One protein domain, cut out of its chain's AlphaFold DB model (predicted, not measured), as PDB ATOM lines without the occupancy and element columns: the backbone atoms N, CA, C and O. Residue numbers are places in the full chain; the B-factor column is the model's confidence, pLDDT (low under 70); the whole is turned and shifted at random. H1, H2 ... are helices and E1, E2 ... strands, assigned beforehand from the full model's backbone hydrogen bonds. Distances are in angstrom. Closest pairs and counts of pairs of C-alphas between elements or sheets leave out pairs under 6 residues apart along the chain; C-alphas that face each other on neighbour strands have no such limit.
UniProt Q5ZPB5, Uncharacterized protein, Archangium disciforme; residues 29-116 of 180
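This is residues 29 to 116 of the 180 residues of an uncharacterized protein of Archangium disciforme (UniProt Q5ZPB5). Picture a small slab of three strands with the helix H3 packed slantwise over one face, the short helix H2 on that same face, and a thin arm running from the slab to a tiny helix, H1, which sticks out far from the rest. The arm accounts for much of the length: residues 29 to 35, of which 29 to 33 belong to H1, stand free. The printed part has 88 residues with three named helices and three named strands, in the order H1 E1 E2 E3 H2 H3, and the sheet runs E1, E2, E3, all antiparallel. The class is mixed, helices and strands, with under half of the residues in named elements. The whole is compact by its radius of gyration of the C-alphas, 13.0 A, yet elongated in outline, its C-alphas spanning 38 by 25 by 24 A.

Begin with the sheet, where E1, residues 51 to 56, E2, residues 67 to 72, and E3, residues 82 to 86, form a meander, each strand the antiparallel neighbour of the one before. E2 is the inner strand, and E1 and E3 are the edge strands. Between E1 and E2, a hairpin with 158 degrees between directions, look for N 52 and O 71 at 2.8 A and N 69 and O 54 at 2.9 A, within hydrogen-bond range. Between E2 and E3, also a hairpin, at 161 degrees, look for N 68 and O 85 at 2.8 A. Outside the named strands, residues 44 to 45 pair antiparallel with residues 52 to 53 of E1. Next find H3, residues 105 to 115, which is on the sheet at a height of 8.5 A and makes two layers, a helix on one face of a sheet. It lies over E2 and, only just, over E1 and E3, with 3 C-alphas falling on each of these two. On the local plane its line and that of E2 stand at 37 degrees, slantwise to the strands. The closest C-alphas of E2 and H3 are those of Val 68 and Ala 111, 6.3 A apart. H2, residues 99 to 102, is on the same face at a height of 7.0 A, only just over E3, with 3 of its C-alphas falling there. The closest C-alphas of E3 and H2 are those of Ala 83 and Gly 102, 5.3 A apart. H2 and H3 are close but not clearly touching, with the C-alphas of Gly 102 and Gln 108 closest at 6.6 A. H1, residues 29 to 33, is not on the sheet and is apart from H2 and H3. In H1 and H3 every O i to N i+4 pair is within hydrogen-bond range; H2 is too short for such a pair.

Find C-alpha 51 at (149.744, 180.798, 249.078); from there E1, residues 51 to 56, runs 16.9 A. E2, residues 67 to 72, covers 17.2 A, and E3, residues 82 to 86, covers 13.5 A. H1, residues 29 to 33, begins at C-alpha 29, (156.575, 169.956, 222.473), and measures 6.2 A. H2, residues 99 to 102, measures 4.7 A. H3, residues 105 to 115, runs 15.0 A to C-alpha 115 at (147.175, 166.253, 245.763).

The two C-alphas farthest apart are those of Gln 30 and Lys 100, 40.5 A. The printed part has no cut. The links H1 to E1, 17 residues, and E3 to H2, 12 residues, are long, and H2 to H3 is tight. The mean pLDDT of the printed part is 87.5; look at residues 31 to 39 for the nine under 70.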
ATOM      1  N   GLU A  29     157.721 170.733 222.954       72.75
ATOM      2  CA  GLU A  29     156.575 169.956 222.473       72.75
ATOM      3  C   GLU A  29     156.876 168.453 222.379       72.75
ATOM      4  O   GLU A  29     156.022 167.627 222.699       72.75
ATOM      5  N   GLN A  30     158.105 168.076 222.009       74.31
ATOM      6  CA  GLN A  30     158.507 166.671 221.917       74.31
ATOM      7  C   GLN A  30     158.643 166.033 223.304       74.31
ATOM      8  O   GLN A  30     158.252 164.882 223.495       74.31
ATOM      9  N   LEU A  31     159.104 166.802 224.297       68.69
ATOM     10  CA  LEU A  31     159.137 166.369 225.697       68.69
ATOM     11  C   LEU A  31     157.723 166.165 226.253       68.69
ATOM     12  O   LEU A  31     157.447 165.163 226.917       68.69
ATOM     13  N   ARG A  32     156.801 167.081 225.921       60.72
ATOM     14  CA  ARG A  32     155.385 166.996 226.308       60.72
ATOM     15  C   ARG A  32     154.698 165.769 225.698       60.72
ATOM     16  O   ARG A  32     153.992 165.069 226.420       60.72
ATOM     17  N   HIS A  33     154.937 165.463 224.419       69.75
ATOM     18  CA  HIS A  33     154.384 164.269 223.761       69.75
ATOM     19  C   HIS A  33     154.916 162.953 224.339       69.75
ATOM     20  O   HIS A  33     154.178 161.973 224.401       69.75
ATOM     21  N   ALA A  34     156.166 162.936 224.804       60.53
ATOM     22  CA  ALA A  34     156.754 161.774 225.465       60.53
ATOM     23  C   ALA A  34     156.311 161.609 226.935       60.53
ATOM     24  O   ALA A  34     156.783 160.696 227.608       60.53
ATOM     25  N   ALA A  35     155.449 162.497 227.454       53.84
ATOM     26  CA  ALA A  35     155.122 162.616 228.880       53.84
ATOM     27  C   ALA A  35     156.363 162.757 229.792       53.84
ATOM     28  O   ALA A  35     156.299 162.521 231.000       53.84
ATOM     29  N   LEU A  36     157.495 163.184 229.223       54.03
ATOM     30  CA  LEU A  36     158.740 163.428 229.933       54.03
ATOM     31  C   LEU A  36     158.732 164.874 230.431       54.03
ATOM     32  O   LEU A  36     159.247 165.788 229.788       54.03
ATOM     33  N   LEU A  37     158.147 165.093 231.608       53.72
ATOM     34  CA  LEU A  37     158.385 166.317 232.370       53.72
ATOM     35  C   LEU A  37     159.812 166.262 232.930       53.72
ATOM     36  O   LEU A  37     160.048 165.728 234.013       53.72
ATOM     37  N   LEU A  38     160.772 166.810 232.181       54.91
ATOM     38  CA  LEU A  38     162.151 166.965 232.661       54.91
ATOM     39  C   LEU A  38     162.190 167.812 233.944       54.91
ATOM     40  O   LEU A  38     162.939 167.506 234.873       54.91
ATOM     41  N   ASN A  39     161.306 168.805 234.040       54.34
ATOM     42  CA  ASN A  39     161.316 169.817 235.087       54.34
ATOM     43  C   ASN A  39     160.353 169.529 236.241       54.34
ATOM     44  O   ASN A  39     159.355 168.819 236.106       54.34
ATOM     45  N   GLU A  40     160.698 170.114 237.383       70.88
ATOM     46  CA  GLU A  40     159.798 170.472 238.477       70.88
ATOM     47  C   GLU A  40     158.462 171.042 237.964       70.88
ATOM     48  O   GLU A  40     158.413 171.704 236.922       70.88
ATOM     49  N   GLY A  41     157.366 170.801 238.688       78.88
ATOM     50  CA  GLY A  41     156.066 171.368 238.346       78.88
ATOM     51  C   GLY A  41     156.061 172.899 238.402       78.88
ATOM     52  O   GLY A  41     156.805 173.528 239.156       78.88
ATOM     53  N   GLU A  42     155.173 173.527 237.632       89.06
ATOM     54  CA  GLU A  42     154.995 174.982 237.671       89.06
ATOM     55  C   GLU A  42     154.339 175.439 238.979       89.06
ATOM     56  O   GLU A  42     153.344 174.866 239.431       89.06
ATOM     57  N   TRP A  43     154.839 176.543 239.539       93.81
ATOM     58  CA  TRP A  43     154.191 177.226 240.656       93.81
ATOM     59  C   TRP A  43     152.911 177.924 240.205       93.81
ATOM     60  O   TRP A  43     152.922 178.766 239.306       93.81
ATOM     61  N   ARG A  44     151.808 177.623 240.885       95.56
ATOM     62  CA  ARG A  44     150.473 178.155 240.607       95.56
ATOM     63  C   ARG A  44     149.869 178.774 241.867       95.56
ATOM     64  O   ARG A  44     150.178 178.336 242.980       95.56
ATOM     65  N   PRO A  45     149.021 179.807 241.725       96.88
ATOM     66  CA  PRO A  45     148.273 180.335 242.857       96.88
ATOM     67  C   PRO A  45     147.312 179.264 243.395       96.88
ATOM     68  O   PRO A  45     146.679 178.549 242.618       96.88
ATOM     69  N   SER A  46     147.210 179.154 244.721       96.38
ATOM     70  CA  SER A  46     146.213 178.299 245.375       96.38
ATOM     71  C   SER A  46     144.859 179.003 245.509       96.38
ATOM     72  O   SER A  46     144.728 180.188 245.198       96.38
ATOM     73  N   HIS A  47     143.855 178.289 246.025       94.62
ATOM     74  CA  HIS A  47     142.572 178.880 246.417       94.62
ATOM     75  C   HIS A  47     142.676 179.788 247.654       94.62
ATOM     76  O   HIS A  47     141.757 180.560 247.918       94.62
ATOM     77  N   ILE A  48     143.794 179.746 248.388       95.19
ATOM     78  CA  ILE A  48     144.070 180.629 249.524       95.19
ATOM     79  C   ILE A  48     145.006 181.761 249.088       95.19
ATOM     80  O   ILE A  48     146.122 181.545 248.605       95.19
ATOM     81  N   SER A  49     144.563 183.002 249.300       95.31
ATOM     82  CA  SER A  49     145.313 184.195 248.902       95.31
ATOM     83  C   SER A  49     146.726 184.224 249.500       95.31
ATOM     84  O   SER A  49     146.934 183.990 250.689       95.31
ATOM     85  N   GLY A  50     147.716 184.527 248.657       94.25
ATOM     86  CA  GLY A  50     149.126 184.618 249.044       94.25
ATOM     87  C   GLY A  50     149.874 183.281 249.121       94.25
ATOM     88  O   GLY A  50     151.110 183.303 249.139       94.25
ATOM     89  N   ILE A  51     149.166 182.146 249.090       97.12
ATOM     90  CA  ILE A  51     149.744 180.798 249.078       97.12
ATOM     91  C   ILE A  51     149.790 180.268 247.645       97.12
ATOM     92  O   ILE A  51     148.846 180.407 246.864       97.12
ATOM     93  N   TRP A  52     150.933 179.693 247.300       97.94
ATOM     94  CA  TRP A  52     151.246 179.109 246.007       97.94
ATOM     95  C   TRP A  52     151.645 177.655 246.210       97.94
ATOM     96  O   TRP A  52     152.142 177.282 247.275       97.94
ATOM     97  N   TYR A  53     151.438 176.845 245.180       97.00
ATOM     98  CA  TYR A  53     151.825 175.444 245.189       97.00
ATOM     99  C   TYR A  53     152.379 175.015 243.832       97.00
ATOM    100  O   TYR A  53     152.036 175.602 242.807       97.00
ATOM    101  N   ARG A  54     153.217 173.980 243.823       95.31
ATOM    102  CA  ARG A  54     153.570 173.217 242.619       95.31
ATOM    103  C   ARG A  54     153.404 171.733 242.901       95.31
ATOM    104  O   ARG A  54     153.622 171.297 244.029       95.31
ATOM    105  N   VAL A  55     153.004 170.978 241.887       93.62
ATOM    106  CA  VAL A  55     152.881 169.521 241.967       93.62
ATOM    107  C   VAL A  55     153.911 168.910 241.044       93.62
ATOM    108  O   VAL A  55     153.881 169.153 239.838       93.62
ATOM    109  N   ASP A  56     154.761 168.074 241.614       90.31
ATOM    110  CA  ASP A  56     155.773 167.338 240.882       90.31
ATOM    111  C   ASP A  56     155.259 165.921 240.592       90.31
ATOM    112  O   ASP A  56     154.677 165.276 241.479       90.31
ATOM    113  N   PRO A  57     155.416 165.427 239.350       87.56
ATOM    114  CA  PRO A  57     154.953 164.100 238.971       87.56
ATOM    115  C   PRO A  57     155.771 163.005 239.660       87.56
ATOM    116  O   PRO A  57     156.892 163.224 240.118       87.56
ATOM    117  N   GLU A  58     155.210 161.801 239.697       88.19
ATOM    118  CA  GLU A  58     155.939 160.615 240.136       88.19
ATOM    119  C   GLU A  58     157.059 160.271 239.144       88.19
ATOM    120  O   GLU A  58     156.853 160.298 237.929       88.19
ATOM    121  N   ARG A  59     158.243 159.927 239.664       82.56
ATOM    122  CA  ARG A  59     159.401 159.478 238.879       82.56
ATOM    123  C   ARG A  59     159.933 158.172 239.479       82.56
ATOM    124  O   ARG A  59     160.869 158.207 240.285       82.56
ATOM    125  N   PRO A  60     159.378 157.007 239.089       78.25
ATOM    126  CA  PRO A  60     159.762 155.715 239.661       78.25
ATOM    127  C   PRO A  60     161.254 155.401 239.497       78.25
ATOM    128  O   PRO A  60     161.884 154.914 240.431       78.25
ATOM    129  N   ALA A  61     161.846 155.778 238.356       76.94
ATOM    130  CA  ALA A  61     163.279 155.614 238.090       76.94
ATOM    131  C   ALA A  61     164.178 156.340 239.111       76.94
ATOM    132  O   ALA A  61     165.292 155.904 239.374       76.94
ATOM    133  N   GLN A  62     163.684 157.424 239.720       75.88
ATOM    134  CA  GLN A  62     164.395 158.216 240.731       75.88
ATOM    135  C   GLN A  62     163.886 157.941 242.156       75.88
ATOM    136  O   GLN A  62     164.267 158.643 243.089       75.88
ATOM    137  N   LYS A  63     163.005 156.945 242.338       82.25
ATOM    138  CA  LYS A  63     162.309 156.655 243.606       82.25
ATOM    139  C   LYS A  63     161.578 157.877 244.189       82.25
ATOM    140  O   LYS A  63     161.428 157.991 245.404       82.25
ATOM    141  N   GLN A  64     161.123 158.794 243.334       83.19
ATOM    142  CA  GLN A  64     160.380 159.981 243.753       83.19
ATOM    143  C   GLN A  64     158.885 159.743 243.585       83.19
ATOM    144  O   GLN A  64     158.402 159.511 242.476       83.19
ATOM    145  N   GLN A  65     158.146 159.839 244.686       89.94
ATOM    146  CA  GLN A  65     156.690 159.834 244.645       89.94
ATOM    147  C   GLN A  65     156.158 161.152 244.072       89.94
ATOM    148  O   GLN A  65     156.813 162.193 244.175       89.94
ATOM    149  N   ARG A  66     154.928 161.134 243.539       91.56
ATOM    150  CA  ARG A  66     154.185 162.374 243.281       91.56
ATOM    151  C   ARG A  66     154.075 163.165 244.582       91.56
ATOM    152  O   ARG A  66     153.619 162.624 245.592       91.56
ATOM    153  N   HIS A  67     154.440 164.438 244.548       94.25
ATOM    154  CA  HIS A  67     154.473 165.280 245.738       94.25
ATOM    155  C   HIS A  67     154.109 166.728 245.406       94.25
ATOM    156  O   HIS A  67     154.115 167.151 244.251       94.25
ATOM    157  N   VAL A  68     153.729 167.484 246.430       95.06
ATOM    158  CA  VAL A  68     153.387 168.903 246.336       95.06
ATOM    159  C   VAL A  68     154.362 169.712 247.170       95.06
ATOM    160  O   VAL A  68     154.704 169.309 248.279       95.06
ATOM    161  N   HIS A  69     154.755 170.874 246.663       96.19
ATOM    162  CA  HIS A  69     155.426 171.923 247.426       96.19
ATOM    163  C   HIS A  69     154.464 173.091 247.611       96.19
ATOM    164  O   HIS A  69     153.803 173.502 246.659       96.19
ATOM    165  N   VAL A  70     154.393 173.639 248.822       96.88
ATOM    166  CA  VAL A  70     153.509 174.749 249.194       96.88
ATOM    167  C   VAL A  70     154.324 175.845 249.875       96.88
ATOM    168  O   VAL A  70     155.107 175.589 250.792       96.88
ATOM    169  N   ALA A  71     154.147 177.086 249.426       97.25
ATOM    170  CA  ALA A  71     154.903 178.237 249.908       97.25
ATOM    171  C   ALA A  71     154.124 179.546 249.740       97.25
ATOM    172  O   ALA A  71     153.246 179.678 248.889       97.25
ATOM    173  N   ALA A  72     154.495 180.578 250.499       97.06
ATOM    174  CA  ALA A  72     154.072 181.939 250.181       97.06
ATOM    175  C   ALA A  72     154.712 182.399 248.858       97.06
ATOM    176  O   ALA A  72     155.863 182.056 248.586       97.06
ATOM    177  N   LYS A  73     154.039 183.268 248.087       95.06
ATOM    178  CA  LYS A  73     154.539 183.764 246.779       95.06
ATOM    179  C   LYS A  73     155.998 184.244 246.807       95.06
ATOM    180  O   LYS A  73     156.776 183.956 245.906       95.06
ATOM    181  N   LYS A  74     156.384 184.968 247.861       95.06
ATOM    182  CA  LYS A  74     157.748 185.503 248.040       95.06
ATOM    183  C   LYS A  74     158.795 184.457 248.452       95.06
ATOM    184  O   LYS A  74     159.979 184.763 248.465       95.06
ATOM    185  N   HIS A  75     158.374 183.248 248.819       94.75
ATOM    186  CA  HIS A  75     159.219 182.175 249.348       94.75
ATOM    187  C   HIS A  75     159.354 180.968 248.402       94.75
ATOM    188  O   HIS A  75     160.089 180.040 248.726       94.75
ATOM    189  N   ILE A  76     158.724 180.990 247.220       93.25
ATOM    190  CA  ILE A  76     158.739 179.873 246.249       93.25
ATOM    191  C   ILE A  76     160.148 179.454 245.787       93.25
ATOM    192  O   ILE A  76     160.331 178.352 245.289       93.25
ATOM    193  N   LYS A  77     161.160 180.320 245.962       91.38
ATOM    194  CA  LYS A  77     162.569 180.052 245.617       91.38
ATOM    195  C   LYS A  77     163.450 179.659 246.810       91.38
ATOM    196  O   LYS A  77     164.645 179.467 246.636       91.38
ATOM    197  N   ILE A  78     162.903 179.609 248.027       92.31
ATOM    198  CA  ILE A  78     163.671 179.371 249.259       92.31
ATOM    199  C   ILE A  78     163.223 178.028 249.853       92.31
ATOM    200  O   ILE A  78     162.197 178.023 250.531       92.31
ATOM    201  N   PRO A  79     163.954 176.913 249.650       88.00
ATOM    202  CA  PRO A  79     163.512 175.569 250.052       88.00
ATOM    203  C   PRO A  79     163.118 175.456 251.530       88.00
ATOM    204  O   PRO A  79     162.081 174.905 251.875       88.00
ATOM    205  N   THR A  80     163.873 176.101 252.422       90.69
ATOM    206  CA  THR A  80     163.609 176.102 253.875       90.69
ATOM    207  C   THR A  80     162.367 176.900 254.291       90.69
ATOM    208  O   THR A  80     162.003 176.938 255.470       90.69
ATOM    209  N   LYS A  81     161.712 177.587 253.351       93.94
ATOM    210  CA  LYS A  81     160.470 178.351 253.548       93.94
ATOM    211  C   LYS A  81     159.298 177.733 252.780       93.94
ATOM    212  O   LYS A  81     158.341 178.440 252.464       93.94
ATOM    213  N   GLN A  82     159.382 176.432 252.516       93.88
ATOM    214  CA  GLN A  82     158.350 175.628 251.869       93.88
ATOM    215  C   GLN A  82     157.965 174.468 252.789       93.88
ATOM    216  O   GLN A  82     158.739 174.053 253.657       93.88
ATOM    217  N   ALA A  83     156.751 173.969 252.611       94.81
ATOM    218  CA  ALA A  83     156.308 172.706 253.176       94.81
ATOM    219  C   ALA A  83     155.909 171.787 252.023       94.81
ATOM    220  O   ALA A  83     155.286 172.234 251.060       94.81
ATOM    221  N   SER A  84     156.307 170.523 252.106       94.50
ATOM    222  CA  SER A  84     156.195 169.585 250.994       94.50
ATOM    223  C   SER A  84     155.675 168.230 251.460       94.50
ATOM    224  O   SER A  84     156.227 167.660 252.410       94.50
ATOM    225  N   TRP A  85     154.680 167.687 250.765       94.94
ATOM    226  CA  TRP A  85     154.060 166.403 251.097       94.94
ATOM    227  C   TRP A  85     154.001 165.482 249.892       94.94
ATOM    228  O   TRP A  85     153.722 165.915 248.776       94.94
ATOM    229  N   ASN A  86     154.229 164.202 250.140       94.25
ATOM    230  CA  ASN A  86     153.997 163.137 249.182       94.25
ATOM    231  C   ASN A  86     152.496 162.831 249.073       94.25
ATOM    232  O   ASN A  86     151.696 163.164 249.953       94.25
ATOM    233  N   ARG A  87     152.109 162.144 247.995       91.25
ATOM    234  CA  ARG A  87     150.742 161.642 247.809       91.25
ATOM    235  C   ARG A  87     150.302 160.689 248.927       91.25
ATOM    236  O   ARG A  87     149.118 160.640 249.230       91.25
ATOM    237  N   ASP A  88     151.230 159.971 249.553       90.44
ATOM    238  CA  ASP A  88     150.968 159.082 250.693       90.44
ATOM    239  C   ASP A  88     150.824 159.817 252.042       90.44
ATOM    240  O   ASP A  88     150.841 159.176 253.087       90.44
ATOM    241  N   THR A  89     150.670 161.150 252.030       89.94
ATOM    242  CA  THR A  89     150.547 162.055 253.193       89.94
ATOM    243  C   THR A  89     151.830 162.299 253.997       89.94
ATOM    244  O   THR A  89     151.856 163.173 254.875       89.94
ATOM    245  N   THR A  90     152.923 161.600 253.681       90.44
ATOM    246  CA  THR A  90     154.204 161.764 254.378       90.44
ATOM    247  C   THR A  90     154.946 163.030 253.936       90.44
ATOM    248  O   THR A  90     154.657 163.633 252.900       90.44
ATOM    249  N   ARG A  91     155.935 163.468 254.728       91.88
ATOM    250  CA  ARG A  91     156.812 164.594 254.358       91.88
ATOM    251  C   ARG A  91     157.724 164.192 253.195       91.88
ATOM    252  O   ARG A  91     158.451 163.207 253.318       91.88
ATOM    253  N   HIS A  92     157.740 164.995 252.129       89.56
ATOM    254  CA  HIS A  92     158.664 164.809 251.003       89.56
ATOM    255  C   HIS A  92     160.107 165.151 251.422       89.56
ATOM    256  O   HIS A  92     160.955 164.268 251.554       89.56
ATOM    257  N   ASP A  93     160.362 166.411 251.783       83.75
ATOM    258  CA  ASP A  93     161.694 166.894 252.150       83.75
ATOM    259  C   ASP A  93     161.995 166.792 253.651       83.75
ATOM    260  O   ASP A  93     162.155 167.800 254.336       83.75
ATOM    261  N   ARG A  94     162.109 165.578 254.207       79.56
ATOM    262  CA  ARG A  94     162.277 165.378 255.669       79.56
ATOM    263  C   ARG A  94     163.338 166.275 256.334       79.56
ATOM    264  O   ARG A  94     163.129 166.703 257.464       79.56
ATOM    265  N   LYS A  95     164.454 166.566 255.652       81.12
ATOM    266  CA  LYS A  95     165.564 167.379 256.189       81.12
ATOM    267  C   LYS A  95     165.320 168.891 256.127       81.12
ATOM    268  O   LYS A  95     165.852 169.617 256.959       81.12
ATOM    269  N   THR A  96     164.556 169.373 255.150       83.31
ATOM    270  CA  THR A  96     164.331 170.811 254.907       83.31
ATOM    271  C   THR A  96     162.878 171.237 255.105       83.31
ATOM    272  O   THR A  96     162.553 172.409 254.913       83.31
ATOM    273  N   PHE A  97     162.019 170.311 255.535       88.31
ATOM    274  CA  PHE A  97     160.609 170.546 255.799       88.31
ATOM    275  C   PHE A  97     160.412 171.625 256.864       88.31
ATOM    276  O   PHE A  97     160.865 171.505 258.005       88.31
ATOM    277  N   ASN A  98     159.677 172.679 256.515       91.44
ATOM    278  CA  ASN A  98     159.353 173.730 257.461       91.44
ATOM    279  C   ASN A  98     158.142 173.336 258.325       91.44
ATOM    280  O   ASN A  98     157.006 173.644 257.973       91.44
ATOM    281  N   ALA A  99     158.376 172.714 259.485       89.06
ATOM    282  CA  ALA A  99     157.313 172.250 260.391       89.06
ATOM    283  C   ALA A  99     156.346 173.358 260.859       89.06
ATOM    284  O   ALA A  99     155.160 173.114 261.092       89.06
ATOM    285  N   LYS A 100     156.819 174.609 260.951       90.44
ATOM    286  CA  LYS A 100     155.959 175.749 261.296       90.44
ATOM    287  C   LYS A 100     154.962 176.070 260.184       90.44
ATOM    288  O   LYS A 100     153.861 176.502 260.495       90.44
ATOM    289  N   LEU A 101     155.346 175.915 258.918       92.00
ATOM    290  CA  LEU A 101     154.426 176.066 257.787       92.00
ATOM    291  C   LEU A 101     153.583 174.803 257.598       92.00
ATOM    292  O   LEU A 101     152.393 174.911 257.336       92.00
ATOM    293  N   GLY A 102     154.180 173.626 257.797       89.25
ATOM    294  CA  GLY A 102     153.507 172.334 257.683       89.25
ATOM    295  C   GLY A 102     152.319 172.170 258.631       89.25
ATOM    296  O   GLY A 102     151.266 171.692 258.225       89.25
ATOM    297  N   SER A 103     152.432 172.691 259.854       88.81
ATOM    298  CA  SER A 103     151.347 172.671 260.847       88.81
ATOM    299  C   SER A 103     150.245 173.716 260.610       88.81
ATOM    300  O   SER A 103     149.240 173.717 261.321       88.81
ATOM    301  N   GLN A 104     150.386 174.615 259.627       92.88
ATOM    302  CA  GLN A 104     149.335 175.584 259.315       92.88
ATOM    303  C   GLN A 104     148.226 174.924 258.499       92.88
ATOM    304  O   GLN A 104     148.458 174.475 257.377       92.88
ATOM    305  N   GLY A 105     146.995 174.968 259.015       92.81
ATOM    306  CA  GLY A 105     145.825 174.395 258.341       92.81
ATOM    307  C   GLY A 105     145.627 174.901 256.908       92.81
ATOM    308  O   GLY A 105     145.240 174.128 256.044       92.81
ATOM    309  N   SER A 106     145.985 176.155 256.617       94.62
ATOM    310  CA  SER A 106     145.927 176.711 255.257       94.62
ATOM    311  C   SER A 106     146.917 176.055 254.287       94.62
ATOM    312  O   SER A 106     146.576 175.809 253.136       94.62
ATOM    313  N   TYR A 107     148.134 175.735 254.731       95.25
ATOM    314  CA  TYR A 107     149.113 175.033 253.895       95.25
ATOM    315  C   TYR A 107     148.705 173.575 253.686       95.25
ATOM    316  O   TYR A 107     148.826 173.060 252.574       95.25
ATOM    317  N   GLN A 108     148.177 172.933 254.732       95.19
ATOM    318  CA  GLN A 108     147.669 171.567 254.649       95.19
ATOM    319  C   GLN A 108     146.466 171.459 253.711       95.19
ATOM    320  O   GLN A 108     146.407 170.544 252.899       95.19
ATOM    321  N   ASP A 109     145.531 172.402 253.781       95.44
ATOM    322  CA  ASP A 109     144.350 172.451 252.915       95.44
ATOM    323  C   ASP A 109     144.727 172.612 251.433       95.44
ATOM    324  O   ASP A 109     144.240 171.884 250.562       95.44
ATOM    325  N   VAL A 110     145.691 173.495 251.141       96.44
ATOM    326  CA  VAL A 110     146.262 173.637 249.793       96.44
ATOM    327  C   VAL A 110     146.934 172.346 249.334       96.44
ATOM    328  O   VAL A 110     146.708 171.916 248.204       96.44
ATOM    329  N   ALA A 111     147.717 171.696 250.198       95.81
ATOM    330  CA  ALA A 111     148.373 170.435 249.869       95.81
ATOM    331  C   ALA A 111     147.366 169.310 249.583       95.81
ATOM    332  O   ALA A 111     147.500 168.626 248.568       95.81
ATOM    333  N   LYS A 112     146.331 169.149 250.420       95.50
ATOM    334  CA  LYS A 112     145.263 168.153 250.225       95.50
ATOM    335  C   LYS A 112     144.540 168.377 248.906       95.50
ATOM    336  O   LYS A 112     144.446 167.458 248.096       95.50
ATOM    337  N   THR A 113     144.127 169.617 248.652       94.62
ATOM    338  CA  THR A 113     143.436 170.005 247.418       94.62
ATOM    339  C   THR A 113     144.302 169.736 246.186       94.62
ATOM    340  O   THR A 113     143.853 169.099 245.236       94.62
ATOM    341  N   ALA A 114     145.571 170.152 246.206       93.44
ATOM    342  CA  ALA A 114     146.499 169.968 245.088       93.44
ATOM    343  C   ALA A 114     146.840 168.489 244.824       93.44
ATOM    344  O   ALA A 114     147.054 168.072 243.677       93.44
ATOM    345  N   LEU A 115     146.903 167.678 245.882       92.19
ATOM    346  CA  LEU A 115     147.175 166.253 245.763       92.19
ATOM    347  C   LEU A 115     145.925 165.422 245.444       92.19
ATOM    348  O   LEU A 115     146.099 164.278 245.019       92.19
ATOM    349  N   GLY A 116     144.722 165.989 245.569       91.62
ATOM    350  CA  GLY A 116     143.457 165.262 245.442       91.62
ATOM    351  C   GLY A 116     143.199 164.330 246.627       91.62
ATOM    352  O   GLY A 116     142.645 163.249 246.448       91.62
TER     353      GLY A 116